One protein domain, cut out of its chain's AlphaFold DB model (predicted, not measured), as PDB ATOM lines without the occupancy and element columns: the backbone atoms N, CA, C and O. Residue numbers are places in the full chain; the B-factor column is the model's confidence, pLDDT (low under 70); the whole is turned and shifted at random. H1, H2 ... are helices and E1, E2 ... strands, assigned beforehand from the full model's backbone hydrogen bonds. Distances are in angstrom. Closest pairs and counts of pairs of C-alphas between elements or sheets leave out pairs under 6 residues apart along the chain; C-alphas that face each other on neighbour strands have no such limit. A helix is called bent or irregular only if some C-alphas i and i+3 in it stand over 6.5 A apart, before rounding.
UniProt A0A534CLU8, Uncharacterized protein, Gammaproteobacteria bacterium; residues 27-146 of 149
ATOM      1  N   THR A  27     314.326 263.113 252.879       73.50
ATOM      2  CA  THR A  27     313.338 262.035 253.030       73.50
ATOM      3  C   THR A  27     313.799 260.865 253.896       73.50
ATOM      4  O   THR A  27     312.935 260.150 254.404       73.50
ATOM      5  N   SER A  28     315.107 260.664 254.118       86.00
ATOM      6  CA  SER A  28     315.593 259.565 254.969       86.00
ATOM      7  C   SER A  28     315.182 259.763 256.426       86.00
ATOM      8  O   SER A  28     314.460 258.934 256.966       86.00
ATOM      9  N   TRP A  29     315.477 260.932 257.003       92.00
ATOM     10  CA  TRP A  29     315.156 261.232 258.401       92.00
ATOM     11  C   TRP A  29     313.659 261.104 258.720       92.00
ATOM     12  O   TRP A  29     313.271 260.719 259.822       92.00
ATOM     13  N   LEU A  30     312.792 261.444 257.757       94.56
ATOM     14  CA  LEU A  30     311.344 261.364 257.934       94.56
ATOM     15  C   LEU A  30     310.878 259.907 257.942       94.56
ATOM     16  O   LEU A  30     309.967 259.562 258.697       94.56
ATOM     17  N   ARG A  31     311.511 259.050 257.136       94.06
ATOM     18  CA  ARG A  31     311.297 257.602 257.181       94.06
ATOM     19  C   ARG A  31     311.740 257.042 258.526       94.06
ATOM     20  O   ARG A  31     310.947 256.362 259.163       94.06
ATOM     21  N   ASP A  32     312.929 257.404 258.996       94.44
ATOM     22  CA  ASP A  32     313.469 256.908 260.266       94.44
ATOM     23  C   ASP A  32     312.610 257.357 261.455       94.44
ATOM     24  O   ASP A  32     312.308 256.570 262.356       94.44
ATOM     25  N   LEU A  33     312.113 258.598 261.422       95.62
ATOM     26  CA  LEU A  33     311.149 259.101 262.398       95.62
ATOM     27  C   LEU A  33     309.805 258.362 262.322       95.62
ATOM     28  O   LEU A  33     309.212 258.065 263.359       95.62
ATOM     29  N   THR A  34     309.328 258.044 261.115       96.19
ATOM     30  CA  THR A  34     308.102 257.256 260.902       96.19
ATOM     31  C   THR A  34     308.255 255.850 261.474       96.19
ATOM     32  O   THR A  34     307.407 255.409 262.247       96.19
ATOM     33  N   ASP A  35     309.362 255.172 261.179       95.69
ATOM     34  CA  ASP A  35     309.668 253.842 261.705       95.69
ATOM     35  C   ASP A  35     309.841 253.869 263.229       95.69
ATOM     36  O   ASP A  35     309.359 252.983 263.939       95.69
ATOM     37  N   GLY A  36     310.484 254.917 263.755       95.56
ATOM     38  CA  GLY A  36     310.582 255.184 265.187       95.56
ATOM     39  C   GLY A  36     309.208 255.322 265.843       95.56
ATOM     40  O   GLY A  36     308.937 254.656 266.843       95.56
ATOM     41  N   ALA A  37     308.310 256.111 265.250       96.62
ATOM     42  CA  ALA A  37     306.950 256.291 265.750       96.62
ATOM     43  C   ALA A  37     306.160 254.978 265.718       96.62
ATOM     44  O   ALA A  37     305.512 254.628 266.700       96.62
ATOM     45  N   LEU A  38     306.254 254.203 264.638       96.69
ATOM     46  CA  LEU A  38     305.574 252.914 264.539       96.69
ATOM     47  C   LEU A  38     306.058 251.935 265.618       96.69
ATOM     48  O   LEU A  38     305.234 251.354 266.327       96.69
ATOM     49  N   ARG A  39     307.378 251.803 265.805       95.88
ATOM     50  CA  ARG A  39     307.965 250.857 266.769       95.88
ATOM     51  C   ARG A  39     307.776 251.274 268.226       95.88
ATOM     52  O   ARG A  39     307.462 250.432 269.056       95.88
ATOM     53  N   GLN A  40     307.995 252.549 268.539       95.75
ATOM     54  CA  GLN A  40     308.169 253.030 269.917       95.75
ATOM     55  C   GLN A  40     307.195 254.146 270.314       95.75
ATOM     56  O   GLN A  40     307.156 254.530 271.480       95.75
ATOM     57  N   GLY A  41     306.419 254.679 269.369       96.25
ATOM     58  CA  GLY A  41     305.421 255.705 269.648       96.25
ATOM     59  C   GLY A  41     304.306 255.209 270.567       96.25
ATOM     60  O   GLY A  41     304.076 254.013 270.731       96.25
ATOM     61  N   LEU A  42     303.597 256.150 271.171       97.81
ATOM     62  CA  LEU A  42     302.431 255.876 272.000       97.81
ATOM     63  C   LEU A  42     301.221 255.581 271.110       97.81
ATOM     64  O   LEU A  42     301.038 256.236 270.081       97.81
ATOM     65  N   ASP A  43     300.370 254.644 271.524       98.19
ATOM     66  CA  ASP A  43     299.040 254.513 270.932       98.19
ATOM     67  C   ASP A  43     298.190 255.715 271.339       98.19
ATOM     68  O   ASP A  43     297.984 255.989 272.522       98.19
ATOM     69  N   ALA A  44     297.701 256.445 270.344       97.75
ATOM     70  CA  ALA A  44     296.875 257.622 270.539       97.75
ATOM     71  C   ALA A  44     295.757 257.678 269.494       97.75
ATOM     72  O   ALA A  44     295.627 256.823 268.612       97.75
ATOM     73  N   LYS A  45     294.909 258.696 269.612       97.50
ATOM     74  CA  LYS A  45     293.837 258.974 268.660       97.50
ATOM     75  C   LYS A  45     293.832 260.455 268.336       97.50
ATOM     76  O   LYS A  45     293.833 261.281 269.248       97.50
ATOM     77  N   LEU A  46     293.769 260.783 267.050       94.88
ATOM     78  CA  LEU A  46     293.449 262.142 266.640       94.88
ATOM     79  C   LEU A  46     291.973 262.432 266.969       94.88
ATOM     80  O   LEU A  46     291.122 261.541 266.832       94.88
ATOM     81  N   PRO A  47     291.649 263.653 267.431       92.12
ATOM     82  CA  PRO A  47     290.269 264.039 267.694       92.12
ATOM     83  C   PRO A  47     289.391 263.889 266.439       92.12
ATOM     84  O   PRO A  47     289.858 264.234 265.350       92.12
ATOM     85  N   PRO A  48     288.124 263.444 266.568       92.25
ATOM     86  CA  PRO A  48     287.255 263.148 265.423       92.25
ATOM     87  C   PRO A  48     287.140 264.287 264.411       92.25
ATOM     88  O   PRO A  48     287.250 264.097 263.201       92.25
ATOM     89  N   HIS A  49     286.986 265.499 264.928       88.69
ATOM     90  CA  HIS A  49     286.875 266.697 264.119       88.69
ATOM     91  C   HIS A  49     288.163 267.011 263.343       88.69
ATOM     92  O   HIS A  49     288.116 267.352 262.164       88.69
ATOM     93  N   LEU A  50     289.334 266.830 263.968       91.38
ATOM     94  CA  LEU A  50     290.616 267.024 263.290       91.38
ATOM     95  C   LEU A  50     290.807 265.989 262.174       91.38
ATOM     96  O   LEU A  50     291.250 266.339 261.081       91.38
ATOM     97  N   SER A  51     290.440 264.735 262.437       94.69
ATOM     98  CA  SER A  51     290.473 263.655 261.452       94.69
ATOM     99  C   SER A  51     289.605 263.947 260.229       94.69
ATOM    100  O   SER A  51     290.078 263.782 259.102       94.69
ATOM    101  N   ALA A  52     288.379 264.432 260.436       93.12
ATOM    102  CA  ALA A  52     287.476 264.806 259.352       93.12
ATOM    103  C   ALA A  52     288.025 265.984 258.532       93.12
ATOM    104  O   ALA A  52     288.162 265.885 257.312       93.12
ATOM    105  N   VAL A  53     288.422 267.084 259.184       93.06
ATOM    106  CA  VAL A  53     288.890 268.285 258.469       93.06
ATOM    107  C   VAL A  53     290.206 268.023 257.732       93.06
ATOM    108  O   VAL A  53     290.395 268.531 256.628       93.06
ATOM    109  N   LEU A  54     291.099 267.185 258.269       94.56
ATOM    110  CA  LEU A  54     292.311 266.759 257.559       94.56
ATOM    111  C   LEU A  54     292.045 265.755 256.420       94.56
ATOM    112  O   LEU A  54     292.960 265.476 255.649       94.56
ATOM    113  N   GLY A  55     290.828 265.216 256.285       94.25
ATOM    114  CA  GLY A  55     290.506 264.178 255.297       94.25
ATOM    115  C   GLY A  55     291.153 262.824 255.615       94.25
ATOM    116  O   GLY A  55     291.488 262.040 254.718       94.25
ATOM    117  N   LEU A  56     291.404 262.552 256.898       94.56
ATOM    118  CA  LEU A  56     291.853 261.238 257.353       94.56
ATOM    119  C   LEU A  56     290.692 260.246 257.320       94.56
ATOM    120  O   LEU A  56     290.879 259.156 256.782       94.56
ATOM    121  N   GLU A  57     289.523 260.698 257.782       93.69
ATOM    122  CA  GLU A  57     288.241 259.989 257.783       93.69
ATOM    123  C   GLU A  57     287.182 260.784 257.008       93.69
ATOM    124  O   GLU A  57     287.268 262.008 256.897       93.69
ATOM    125  N   ALA A  58     286.164 260.094 256.485       88.12
ATOM    126  CA  ALA A  58     285.058 260.725 255.756       88.12
ATOM    127  C   ALA A  58     284.052 261.454 256.672       88.12
ATOM    128  O   ALA A  58     283.326 262.338 256.224       88.12
ATOM    129  N   HIS A  59     284.004 261.075 257.949       89.38
ATOM    130  CA  HIS A  59     283.090 261.608 258.958       89.38
ATOM    131  C   HIS A  59     283.861 261.941 260.236       89.38
ATOM    132  O   HIS A  59     285.042 261.614 260.347       89.38
ATOM    133  N   GLU A  60     283.199 262.566 261.214       87.00
ATOM    134  CA  GLU A  60     283.782 262.842 262.532       87.00
ATOM    135  C   GLU A  60     284.030 261.546 263.310       87.00
ATOM    136  O   GLU A  60     283.268 261.134 264.183       87.00
ATOM    137  N   GLN A  61     285.139 260.894 262.987       92.94
ATOM    138  CA  GLN A  61     285.626 259.696 263.644       92.94
ATOM    139  C   GLN A  61     287.081 259.903 264.029       92.94
ATOM    140  O   GLN A  61     287.867 260.475 263.278       92.94
ATOM    141  N   SER A  62     287.443 259.452 265.226       95.12
ATOM    142  CA  SER A  62     288.835 259.476 265.657       95.12
ATOM    143  C   SER A  62     289.688 258.564 264.785       95.12
ATOM    144  O   SER A  62     289.363 257.388 264.634       95.12
ATOM    145  N   THR A  63     290.833 259.062 264.323       97.50
ATOM    146  CA  THR A  63     291.834 258.235 263.634       97.50
ATOM    147  C   THR A  63     292.854 257.705 264.645       97.50
ATOM    148  O   THR A  63     293.516 258.514 265.303       97.50
ATOM    149  N   PRO A  64     293.021 256.379 264.787       98.12
ATOM    150  CA  PRO A  64     294.112 255.800 265.565       98.12
ATOM    151  C   PRO A  64     295.473 256.158 264.962       98.12
ATOM    152  O   PRO A  64     295.664 256.078 263.744       98.12
ATOM    153  N   VAL A  65     296.420 256.535 265.816       98.50
ATOM    154  CA  VAL A  65     297.774 256.912 265.407       98.50
ATOM    155  C   VAL A  65     298.822 256.329 266.345       98.50
ATOM    156  O   VAL A  65     298.570 256.112 267.532       98.50
ATOM    157  N   ARG A  66     300.031 256.152 265.815       98.56
ATOM    158  CA  ARG A  66     301.257 255.999 266.600       98.56
ATOM    159  C   ARG A  66     301.909 257.368 266.740       98.56
ATOM    160  O   ARG A  66     302.170 258.027 265.734       98.56
ATOM    161  N   GLN A  67     302.124 257.810 267.975       98.25
ATOM    162  CA  GLN A  67     302.454 259.198 268.285       98.25
ATOM    163  C   GLN A  67     303.791 259.322 269.019       98.25
ATOM    164  O   GLN A  67     304.008 258.706 270.060       98.25
ATOM    165  N   ILE A  68     304.657 260.200 268.522       97.75
ATOM    166  CA  ILE A  68     305.796 260.738 269.273       97.75
ATOM    167  C   ILE A  68     305.406 262.123 269.780       97.75
ATOM    168  O   ILE A  68     304.826 262.922 269.044       97.75
ATOM    169  N   VAL A  69     305.736 262.418 271.038       96.94
ATOM    170  CA  VAL A  69     305.430 263.696 271.688       96.94
ATOM    171  C   VAL A  69     306.722 264.382 272.089       96.94
ATOM    172  O   VAL A  69     307.596 263.767 272.694       96.94
ATOM    173  N   ALA A  70     306.816 265.673 271.800       96.38
ATOM    174  CA  ALA A  70     307.857 266.535 272.322       96.38
ATOM    175  C   ALA A  70     307.215 267.770 272.954       96.38
ATOM    176  O   ALA A  70     306.384 268.438 272.342       96.38
ATOM    177  N   ARG A  71     307.593 268.074 274.193       96.19
ATOM    178  CA  ARG A  71     307.085 269.222 274.946       96.19
ATOM    179  C   ARG A  71     308.259 270.118 275.315       96.19
ATOM    180  O   ARG A  71     309.264 269.627 275.820       96.19
ATOM    181  N   LEU A  72     308.131 271.409 275.034       93.69
ATOM    182  CA  LEU A  72     309.083 272.437 275.444       93.69
ATOM    183  C   LEU A  72     308.293 273.680 275.844       93.69
ATOM    184  O   LEU A  72     307.515 274.193 275.038       93.69
ATOM    185  N   ASP A  73     308.480 274.131 277.082       94.38
ATOM    186  CA  ASP A  73     307.712 275.219 277.691       94.38
ATOM    187  C   ASP A  73     306.196 275.005 277.513       94.38
ATOM    188  O   ASP A  73     305.675 273.928 277.808       94.38
ATOM    189  N   HIS A  74     305.486 276.004 276.987       94.44
ATOM    190  CA  HIS A  74     304.051 275.948 276.701       94.44
ATOM    191  C   HIS A  74     303.725 275.361 275.324       94.44
ATOM    192  O   HIS A  74     302.613 275.536 274.828       94.44
ATOM    193  N   GLN A  75     304.683 274.715 274.658       96.38
ATOM    194  CA  GLN A  75     304.500 274.196 273.313       96.38
ATOM    195  C   GLN A  75     304.639 272.677 273.275       96.38
ATOM    196  O   GLN A  75     305.714 272.112 273.488       96.38
ATOM    197  N   VAL A  76     303.542 272.015 272.925       97.06
ATOM    198  CA  VAL A  76     303.499 270.578 272.666       97.06
ATOM    199  C   VAL A  76     303.517 270.358 271.165       97.06
ATOM    200  O   VAL A  76     302.731 270.946 270.430       97.06
ATOM    201  N   ARG A  77     304.407 269.490 270.705       97.94
ATOM    202  CA  ARG A  77     304.477 269.011 269.329       97.94
ATOM    203  C   ARG A  77     304.249 267.521 269.319       97.94
ATOM    204  O   ARG A  77     304.774 266.794 270.160       97.94
ATOM    205  N   THR A  78     303.512 267.066 268.329       97.88
ATOM    206  CA  THR A  78     303.295 265.647 268.095       97.88
ATOM    207  C   THR A  78     303.609 265.318 266.651       97.88
ATOM    208  O   THR A  78     303.274 266.082 265.744       97.88
ATOM    209  N   PHE A  79     304.272 264.187 266.457       98.06
ATOM    210  CA  PHE A  79     304.429 263.544 265.165       98.06
ATOM    211  C   PHE A  79     303.603 262.264 265.192       98.06
ATOM    212  O   PHE A  79     303.819 261.402 266.044       98.06
ATOM    213  N   ASN A  80     302.634 262.165 264.289       98.44
ATOM    214  CA  ASN A  80     301.628 261.115 264.285       98.44
ATOM    215  C   ASN A  80     301.680 260.350 262.968       98.44
ATOM    216  O   ASN A  80     301.662 260.955 261.893       98.44
ATOM    217  N   VAL A  81     301.668 259.025 263.054       98.25
ATOM    218  CA  VAL A  81     301.543 258.120 261.908       98.25
ATOM    219  C   VAL A  81     300.186 257.435 262.001       98.25
ATOM    220  O   VAL A  81     299.902 256.795 263.012       98.25
ATOM    221  N   CYS A  82     299.332 257.571 260.983       97.75
ATOM    222  CA  CYS A  82     298.011 256.933 260.997       97.75
ATOM    223  C   CYS A  82     298.144 255.413 260.950       97.75
ATOM    224  O   CYS A  82     298.721 254.890 260.002       97.75
ATOM    225  N   SER A  83     297.562 254.697 261.915       96.31
ATOM    226  CA  SER A  83     297.747 253.243 262.041       96.31
ATOM    227  C   SER A  83     297.095 252.442 260.908       96.31
ATOM    228  O   SER A  83     297.567 251.366 260.565       96.31
ATOM    229  N   SER A  84     296.019 252.956 260.301       93.12
ATOM    230  CA  SER A  84     295.347 252.315 259.158       93.12
ATOM    231  C   SER A  84     296.032 252.595 257.816       93.12
ATOM    232  O   SER A  84     295.820 251.870 256.846       93.12
ATOM    233  N   ASN A  85     296.843 253.654 257.736       94.62
ATOM    234  CA  ASN A  85     297.573 254.032 256.533       94.62
ATOM    235  C   ASN A  85     298.828 254.829 256.904       94.62
ATOM    236  O   ASN A  85     298.782 256.052 257.060       94.62
ATOM    237  N   HIS A  86     299.968 254.142 256.958       95.06
ATOM    238  CA  HIS A  86     301.246 254.727 257.371       95.06
ATOM    239  C   HIS A  86     301.773 255.801 256.402       95.06
ATOM    240  O   HIS A  86     302.757 256.472 256.699       95.06
ATOM    241  N   GLN A  87     301.128 255.995 255.244       93.69
ATOM    242  CA  GLN A  87     301.465 257.082 254.328       93.69
ATOM    243  C   GLN A  87     300.846 258.427 254.734       93.69
ATOM    244  O   GLN A  87     301.208 259.462 254.172       93.69
ATOM    245  N   LYS A  88     299.901 258.429 255.683       95.75
ATOM    246  CA  LYS A  88     299.288 259.641 256.227       95.75
ATOM    247  C   LYS A  88     299.997 260.017 257.526       95.75
ATOM    248  O   LYS A  88     299.831 259.365 258.557       95.75
ATOM    249  N   LEU A  89     300.777 261.090 257.453       97.94
ATOM    250  CA  LEU A  89     301.532 261.632 258.576       97.94
ATOM    251  C   LEU A  89     300.898 262.947 259.020       97.94
ATOM    252  O   LEU A  89     300.501 263.752 258.175       97.94
ATOM    253  N   VAL A  90     300.824 263.188 260.328       98.31
ATOM    254  CA  VAL A  90     300.301 264.442 260.883       98.31
ATOM    255  C   VAL A  90     301.273 265.012 261.898       98.31
ATOM    256  O   VAL A  90     301.566 264.381 262.913       98.31
ATOM    257  N   ILE A  91     301.724 266.240 261.660       98.25
ATOM    258  CA  ILE A  91     302.394 267.036 262.689       98.25
ATOM    259  C   ILE A  91     301.359 267.959 263.313       98.25
ATOM    260  O   ILE A  91     300.684 268.686 262.589       98.25
ATOM    261  N   MET A  92     301.244 267.957 264.637       97.25
ATOM    262  CA  MET A  92     300.363 268.878 265.354       97.25
ATOM    263  C   MET A  92     301.138 269.618 266.436       97.25
ATOM    264  O   MET A  92     301.841 269.001 267.235       97.25
ATOM    265  N   THR A  93     300.963 270.934 266.467       96.88
ATOM    266  CA  THR A  93     301.532 271.838 267.461       96.88
ATOM    267  C   THR A  93     300.400 272.455 268.268       96.88
ATOM    268  O   THR A  93     299.457 272.995 267.697       96.88
ATOM    269  N   VAL A  94     300.512 272.396 269.591       95.25
ATOM    270  CA  VAL A  94     299.596 273.008 270.551       95.25
ATOM    271  C   VAL A  94     300.388 274.012 271.378       95.25
ATOM    272  O   VAL A  94     301.391 273.655 271.995       95.25
ATOM    273  N   ASN A  95     299.952 275.267 271.386       95.31
ATOM    274  CA  ASN A  95     300.365 276.242 272.383       95.31
ATOM    275  C   ASN A  95     299.382 276.147 273.551       95.31
ATOM    276  O   ASN A  95     298.221 276.507 273.410       95.31
ATOM    277  N   GLU A  96     299.831 275.647 274.694       93.06
ATOM    278  CA  GLU A  96     298.981 275.422 275.865       93.06
ATOM    279  C   GLU A  96     298.569 276.725 276.563       93.06
ATOM    280  O   GLU A  96     297.540 276.750 277.231       93.06
ATOM    281  N   GLN A  97     299.320 277.815 276.375       93.38
ATOM    282  CA  GLN A  97     299.000 279.118 276.959       93.38
ATOM    283  C   GLN A  97     297.851 279.807 276.215       93.38
ATOM    284  O   GLN A  97     296.955 280.369 276.839       93.38
ATOM    285  N   THR A  98     297.869 279.769 274.882       92.81
ATOM    286  CA  THR A  98     296.818 280.375 274.044       92.81
ATOM    287  C   THR A  98     295.755 279.375 273.601       92.81
ATOM    288  O   THR A  98     294.781 279.753 272.956       92.81
ATOM    289  N   GLN A  99     295.969 278.092 273.896       92.25
ATOM    290  CA  GLN A  99     295.193 276.958 273.393       92.25
ATOM    291  C   GLN A  99     295.086 276.920 271.860       92.25
ATOM    292  O   GLN A  99     294.140 276.358 271.308       92.25
ATOM    293  N   ALA A 100     296.050 277.531 271.164       93.94
ATOM    294  CA  ALA A 100     296.119 277.511 269.713       93.94
ATOM    295  C   ALA A 100     296.692 276.177 269.235       93.94
ATOM    296  O   ALA A 100     297.752 275.741 269.690       93.94
ATOM    297  N   VAL A 101     296.008 275.559 268.283       94.50
ATOM    298  CA  VAL A 101     296.394 274.312 267.638       94.50
ATOM    299  C   VAL A 101     296.615 274.574 266.160       94.50
ATOM    300  O   VAL A 101     295.777 275.176 265.492       94.50
ATOM    301  N   THR A 102     297.715 274.048 265.637       97.06
ATOM    302  CA  THR A 102     297.949 273.950 264.198       97.06
ATOM    303  C   THR A 102     298.318 272.519 263.863       97.06
ATOM    304  O   THR A 102     299.158 271.924 264.536       97.06
ATOM    305  N   ALA A 103     297.714 271.960 262.820       97.62
ATOM    306  CA  ALA A 103     298.020 270.621 262.347       97.62
ATOM    307  C   ALA A 103     298.310 270.616 260.846       97.62
ATOM    308  O   ALA A 103     297.660 271.310 260.064       97.62
ATOM    309  N   TYR A 104     299.283 269.803 260.453       98.31
ATOM    310  CA  TYR A 104     299.772 269.657 259.091       98.31
ATOM    311  C   TYR A 104     299.688 268.191 258.681       98.31
ATOM    312  O   TYR A 104     300.356 267.345 259.273       98.31
ATOM    313  N   LEU A 105     298.911 267.898 257.642       98.12
ATOM    314  CA  LEU A 105     298.958 266.618 256.943       98.12
ATOM    315  C   LEU A 105     300.053 266.685 255.884       98.12
ATOM    316  O   LEU A 105     300.056 267.584 255.039       98.12
ATOM    317  N   LEU A 106     300.951 265.708 255.890       95.88
ATOM    318  CA  LEU A 106     302.057 265.617 254.946       95.88
ATOM    319  C   LEU A 106     302.174 264.208 254.357       95.88
ATOM    320  O   LEU A 106     301.725 263.227 254.947       95.88
ATOM    321  N   SER A 107     302.756 264.118 253.159       92.44
ATOM    322  CA  SER A 107     303.108 262.828 252.560       92.44
ATOM    323  C   SER A 107     304.404 262.267 253.155       92.44
ATOM    324  O   SER A 107     305.189 263.028 253.722       92.44
ATOM    325  N   PRO A 108     304.718 260.979 252.921       89.75
ATOM    326  CA  PRO A 108     305.968 260.366 253.388       89.75
ATOM    327  C   PRO A 108     307.228 261.012 252.806       89.75
ATOM    328  O   PRO A 108     308.313 260.863 253.344       89.75
ATOM    329  N   GLY A 109     307.080 261.743 251.699       89.38
ATOM    330  CA  GLY A 109     308.145 262.543 251.093       89.38
ATOM    331  C   GLY A 109     308.297 263.949 251.686       89.38
ATOM    332  O   GLY A 109     308.931 264.784 251.057       89.38
ATOM    333  N   GLY A 110     307.642 264.265 252.808       91.56
ATOM    334  CA  GLY A 110     307.763 265.571 253.465       91.56
ATOM    335  C   GLY A 110     306.932 266.698 252.841       91.56
ATOM    336  O   GLY A 110     307.045 267.849 253.255       91.56
ATOM    337  N   LYS A 111     306.074 266.411 251.853       93.25
ATOM    338  CA  LYS A 111     305.274 267.444 251.175       93.25
ATOM    339  C   LYS A 111     304.001 267.753 251.958       93.25
ATOM    340  O   LYS A 111     303.198 266.850 252.193       93.25
ATOM    341  N   LEU A 112     303.770 269.035 252.253       96.38
ATOM    342  CA  LEU A 112     302.510 269.521 252.819       96.38
ATOM    343  C   LEU A 112     301.337 269.200 251.883       96.38
ATOM    344  O   LEU A 112     301.369 269.521 250.692       96.38
ATOM    345  N   ARG A 113     300.303 268.561 252.430       96.69
ATOM    346  CA  ARG A 113     299.057 268.227 251.729       96.69
ATOM    347  C   ARG A 113     297.895 269.081 252.197       96.69
ATOM    348  O   ARG A 113     297.116 269.518 251.360       96.69
ATOM    349  N   LYS A 114     297.793 269.309 253.505       97.62
ATOM    350  CA  LYS A 114     296.725 270.102 254.115       97.62
ATOM    351  C   LYS A 114     297.199 270.702 255.433       97.62
ATOM    352  O   LYS A 114     298.043 270.108 256.101       97.62
ATOM    353  N   ALA A 115     296.666 271.860 255.799       97.81
ATOM    354  CA  ALA A 115     296.960 272.515 257.063       97.81
ATOM    355  C   ALA A 115     295.681 273.091 257.664       97.81
ATOM    356  O   ALA A 115     294.841 273.626 256.946       97.81
ATOM    357  N   VAL A 116     295.542 272.982 258.978       96.44
ATOM    358  CA  VAL A 116     294.392 273.508 259.714       96.44
ATOM    359  C   VAL A 116     294.870 274.194 260.979       96.44
ATOM    360  O   VAL A 116     295.863 273.772 261.578       96.44
ATOM    361  N   SER A 117     294.151 275.222 261.405       94.62
ATOM    362  CA  SER A 117     294.361 275.872 262.693       94.62
ATOM    363  C   SER A 117     293.045 276.109 263.413       94.62
ATOM    364  O   SER A 117     292.041 276.425 262.780       94.62
ATOM    365  N   TYR A 118     293.067 275.997 264.735       90.44
ATOM    366  CA  TYR A 118     291.948 276.363 265.597       90.44
ATOM    367  C   TYR A 118     292.444 276.751 266.984       90.44
ATOM    368  O   TYR A 118     293.532 276.364 267.398       90.44
ATOM    369  N   SER A 119     291.637 277.504 267.716       87.00
ATOM    370  CA  SER A 119     291.782 277.684 269.159       87.00
ATOM    371  C   SER A 119     290.791 276.782 269.893       87.00
ATOM    372  O   SER A 119     289.800 276.332 269.313       87.00
ATOM    373  N   ALA A 120     291.032 276.513 271.176       73.19
ATOM    374  CA  ALA A 120     290.045 275.824 272.002       73.19
ATOM    375  C   ALA A 120     288.674 276.524 271.930       73.19
ATOM    376  O   ALA A 120     288.565 277.734 272.119       73.19
ATOM    377  N   GLY A 121     287.634 275.748 271.615       71.00
ATOM    378  CA  GLY A 121     286.263 276.236 271.434       71.00
ATOM    379  C   GLY A 121     285.979 276.929 270.093       71.00
ATOM    380  O   GLY A 121     284.824 277.238 269.818       71.00
ATOM    381  N   GLY A 122     286.992 277.155 269.251       79.62
ATOM    382  CA  GLY A 122     286.841 277.736 267.918       79.62
ATOM    383  C   GLY A 122     286.604 276.691 266.826       79.62
ATOM    384  O   GLY A 122     287.028 275.537 266.936       79.62
ATOM    385  N   ALA A 123     285.958 277.108 265.736       83.25
ATOM    386  CA  ALA A 123     285.862 276.293 264.531       83.25
ATOM    387  C   ALA A 123     287.233 276.214 263.826       83.25
ATOM    388  O   ALA A 123     287.948 277.218 263.762       83.25
ATOM    389  N   PRO A 124     287.622 275.051 263.282       86.31
ATOM    390  CA  PRO A 124     288.840 274.894 262.525       86.31
ATOM    391  C   PRO A 124     288.741 275.602 261.199       86.31
ATOM    392  O   PRO A 124     287.765 275.494 260.459       86.31
ATOM    393  N   GLN A 125     289.826 276.291 260.903       91.12
ATOM    394  CA  GLN A 125     290.037 276.960 259.651       91.12
ATOM    395  C   GLN A 125     291.117 276.211 258.889       91.12
ATOM    396  O   GLN A 125     292.210 275.958 259.403       91.12
ATOM    397  N   GLU A 126     290.806 275.848 257.651       94.69
ATOM    398  CA  GLU A 126     291.821 275.400 256.712       94.69
ATOM    399  C   GLU A 126     292.725 276.582 256.354       94.69
ATOM    400  O   GLU A 126     292.250 277.653 255.974       94.69
ATOM    401  N   LEU A 127     294.032 276.384 256.500       96.12
ATOM    402  CA  LEU A 127     295.032 277.355 256.083       96.12
ATOM    403  C   LEU A 127     295.370 277.118 254.617       96.12
ATOM    404  O   LEU A 127     295.571 275.973 254.197       96.12
ATOM    405  N   SER A 128     295.533 278.193 253.844       95.94
ATOM    406  CA  SER A 128     296.101 278.052 252.508       95.94
ATOM    407  C   SER A 128     297.526 277.493 252.598       95.94
ATOM    408  O   SER A 128     298.261 277.716 253.568       95.94
ATOM    409  N   LEU A 129     297.970 276.787 251.553       91.44
ATOM    410  CA  LEU A 129     299.334 276.243 251.513       91.44
ATOM    411  C   LEU A 129     300.403 277.335 251.654       91.44
ATOM    412  O   LEU A 129     301.482 277.065 252.179       91.44
ATOM    413  N   VAL A 130     300.110 278.557 251.199       93.88
ATOM    414  CA  VAL A 130     301.016 279.708 251.301       93.88
ATOM    415  C   VAL A 130     301.164 280.147 252.759       93.88
ATOM    416  O   VAL A 130     302.292 280.246 253.241       93.88
ATOM    417  N   GLU A 131     300.054 280.334 253.476       95.88
ATOM    418  CA  GLU A 131     300.054 280.717 254.898       95.88
ATOM    419  C   GLU A 131     300.720 279.645 255.770       95.88
ATOM    420  O   GLU A 131     301.524 279.941 256.656       95.88
ATOM    421  N   ALA A 132     300.436 278.374 255.482       96.81
ATOM    422  CA  ALA A 132     300.942 277.248 256.253       96.81
ATOM    423  C   ALA A 132     302.448 276.999 256.066       96.81
ATOM    424  O   ALA A 132     303.088 276.436 256.959       96.81
ATOM    425  N   ARG A 133     303.030 277.410 254.929       94.69
ATOM    426  CA  ARG A 133     304.382 277.011 254.504       94.69
ATOM    427  C   ARG A 133     305.457 277.323 255.539       94.69
ATOM    428  O   ARG A 133     306.259 276.456 255.863       94.69
ATOM    429  N   SER A 134     305.463 278.546 256.071       96.19
ATOM    430  CA  SER A 134     306.487 278.985 257.028       96.19
ATOM    431  C   SER A 134     306.423 278.189 258.338       96.19
ATOM    432  O   SER A 134     307.450 277.743 258.847       96.19
ATOM    433  N   GLY A 135     305.213 277.960 258.863       96.25
ATOM    434  CA  GLY A 135     305.007 277.135 260.055       96.25
ATOM    435  C   GLY A 135     305.392 275.678 259.830       96.25
ATOM    436  O   GLY A 135     306.157 275.118 260.610       96.25
ATOM    437  N   PHE A 136     304.961 275.107 258.708       97.56
ATOM    438  CA  PHE A 136     305.286 273.738 258.332       97.56
ATOM    439  C   PHE A 136     306.799 273.507 258.197       97.56
ATOM    440  O   PHE A 136     307.325 272.541 258.744       97.56
ATOM    441  N   SER A 137     307.524 274.420 257.541       96.12
ATOM    442  CA  SER A 137     308.982 274.326 257.406       96.12
ATOM    443  C   SER A 137     309.711 274.355 258.752       96.12
ATOM    444  O   SER A 137     310.686 273.624 258.926       96.12
ATOM    445  N   ARG A 138     309.234 275.146 259.726       96.62
ATOM    446  CA  ARG A 138     309.799 275.136 261.087       96.62
ATOM    447  C   ARG A 138     309.602 273.790 261.770       96.62
ATOM    448  O   ARG A 138     310.525 273.302 262.415       96.62
ATOM    449  N   GLU A 139     308.430 273.189 261.614       97.06
ATOM    450  CA  GLU A 139     308.152 271.885 262.209       97.06
ATOM    451  C   GLU A 139     308.968 270.763 261.552       97.06
ATOM    452  O   GLU A 139     309.551 269.948 262.263       97.06
ATOM    453  N   LEU A 140     309.124 270.757 260.222       95.44
ATOM    454  CA  LEU A 140     310.026 269.809 259.553       95.44
ATOM    455  C   LEU A 140     311.465 269.932 260.068       95.44
ATOM    456  O   LEU A 140     312.096 268.927 260.382       95.44
ATOM    457  N   GLN A 141     311.971 271.160 260.211       94.62
ATOM    458  CA  GLN A 141     313.311 271.391 260.747       94.62
ATOM    459  C   GLN A 141     313.436 270.967 262.220       94.62
ATOM    460  O   GLN A 141     314.489 270.491 262.644       94.62
ATOM    461  N   TYR A 142     312.384 271.157 263.020       95.50
ATOM    462  CA  TYR A 142     312.365 270.740 264.420       95.50
ATOM    463  C   TYR A 142     312.510 269.220 264.555       95.50
ATOM    464  O   TYR A 142     313.312 268.754 265.373       95.50
ATOM    465  N   TRP A 143     311.738 268.477 263.760       95.69
ATOM    466  CA  TRP A 143     311.700 267.020 263.796       95.69
ATOM    467  C   TRP A 143     312.918 266.381 263.135       95.69
ATOM    468  O   TRP A 143     313.434 265.410 263.678       95.69
ATOM    469  N   SER A 144     313.450 266.950 262.048       94.44
ATOM    470  CA  SER A 144     314.650 266.408 261.395       94.44
ATOM    471  C   SER A 144     315.855 266.378 262.331       94.44
ATOM    472  O   SER A 144     316.539 265.363 262.429       94.44
ATOM    473  N   ARG A 145     316.050 267.430 263.134       93.12
ATOM    474  CA  ARG A 145     317.111 267.500 264.156       93.12
ATOM    475  C   ARG A 145     316.949 266.500 265.309       93.12
ATOM    476  O   ARG A 145     317.848 266.396 266.135       93.12
ATOM    477  N   ARG A 146     315.794 265.841 265.416       88.56
ATOM    478  CA  ARG A 146     315.440 264.890 266.485       88.56
ATOM    479  C   ARG A 146     315.145 263.490 265.957       88.56
ATOM    480  O   ARG A 146     314.788 262.616 266.742       88.56
TER     481      ARG A 146
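Overview. This is residues 27 to 146 of the 149 residues of an uncharacterized protein of Gammaproteobacteria bacterium (UniProt A0A534CLU8). One twisted, curled sheet of six strands makes the body; helices H1 and H3 cross its strands on one face. On the opposite face the short H2 sits between the sheet's two edges, E1 and E6, and E2 bends so that its start and E1 turn over toward that side. The printed part has 120 residues, with three named helices and six named strands in the order H1 E1 H2 E2 E3 E4 E5 E6 H3; the class is mixed, helices and strands. The antiparallel sheet runs E1 E2 E3 E4 E5 E6. The whole is compact, with a radius of gyration of the C-alphas of 13.2 A and spans of 35 by 30 by 26 A.

Arrangement. E2, residues 63 to 72, E3, residues 75 to 82, E4, residues 89 to 95, E5, residues 100 to 106, and E6, residues 112 to 119, form a meander, each strand the antiparallel neighbour of the one before, and each two in succession are a hairpin. N 68 and O 79 are 2.9 A apart between E2 and E3, N 78 and O 92 2.8 A between E3 and E4, N 93 and O 102 2.8 A between E4 and E5, and N 103 and O 116 2.9 A between E5 and E6. E1, residues 42 to 46, is an edge strand beside E2, with N 44 and O 65 3.0 A apart; E2 bends by 70 degrees at residue 66. H3, residues 129 to 144, is on the sheet at a height of 8.6 A, across the strands at 83 degrees to E5 on the local plane; its closest C-alphas to E6 are Ala 132 and Ala 115, 6.2 A. H1, residues 27 to 40, is on the same face, at a height of 9.2 A over E2 and E3; C-alphas 38 and 66 are 5.7 A apart, its closest to E2. H1 and H3 are close but not clearly touching, with C-alphas 29 and 144 the closest at 6.0 A. H2, residues 48 to 53, is on the opposite face, over none of the strands; this makes three layers, helices on both faces of a sheet. Every O i to N i+4 pair is within hydrogen-bond range in H1 and H2, and 10 of 12 in H3.

Along the chain. E2 is 25.3 A long, E3 22.2 A, E6 21.2 A, E4 20.1 A and E5 19.9 A. H1 begins at C-alpha 27 (313.338, 262.035, 253.030) and is 19.8 A long. H3 is 20.7 A long and ends at C-alpha 144 (314.650, 266.408, 261.395); it has a kink of 33 degrees near residue 136 and is only just irregular, with C-alphas 131 and 134 7.0 A apart.

Size, cuts and confidence. The C-alphas farthest apart are those of Ser 28 and Gly 121, 37.5 A. The printed part has no cut and no long link. The mean pLDDT of the printed part is 94.1, and no printed residue is under 70.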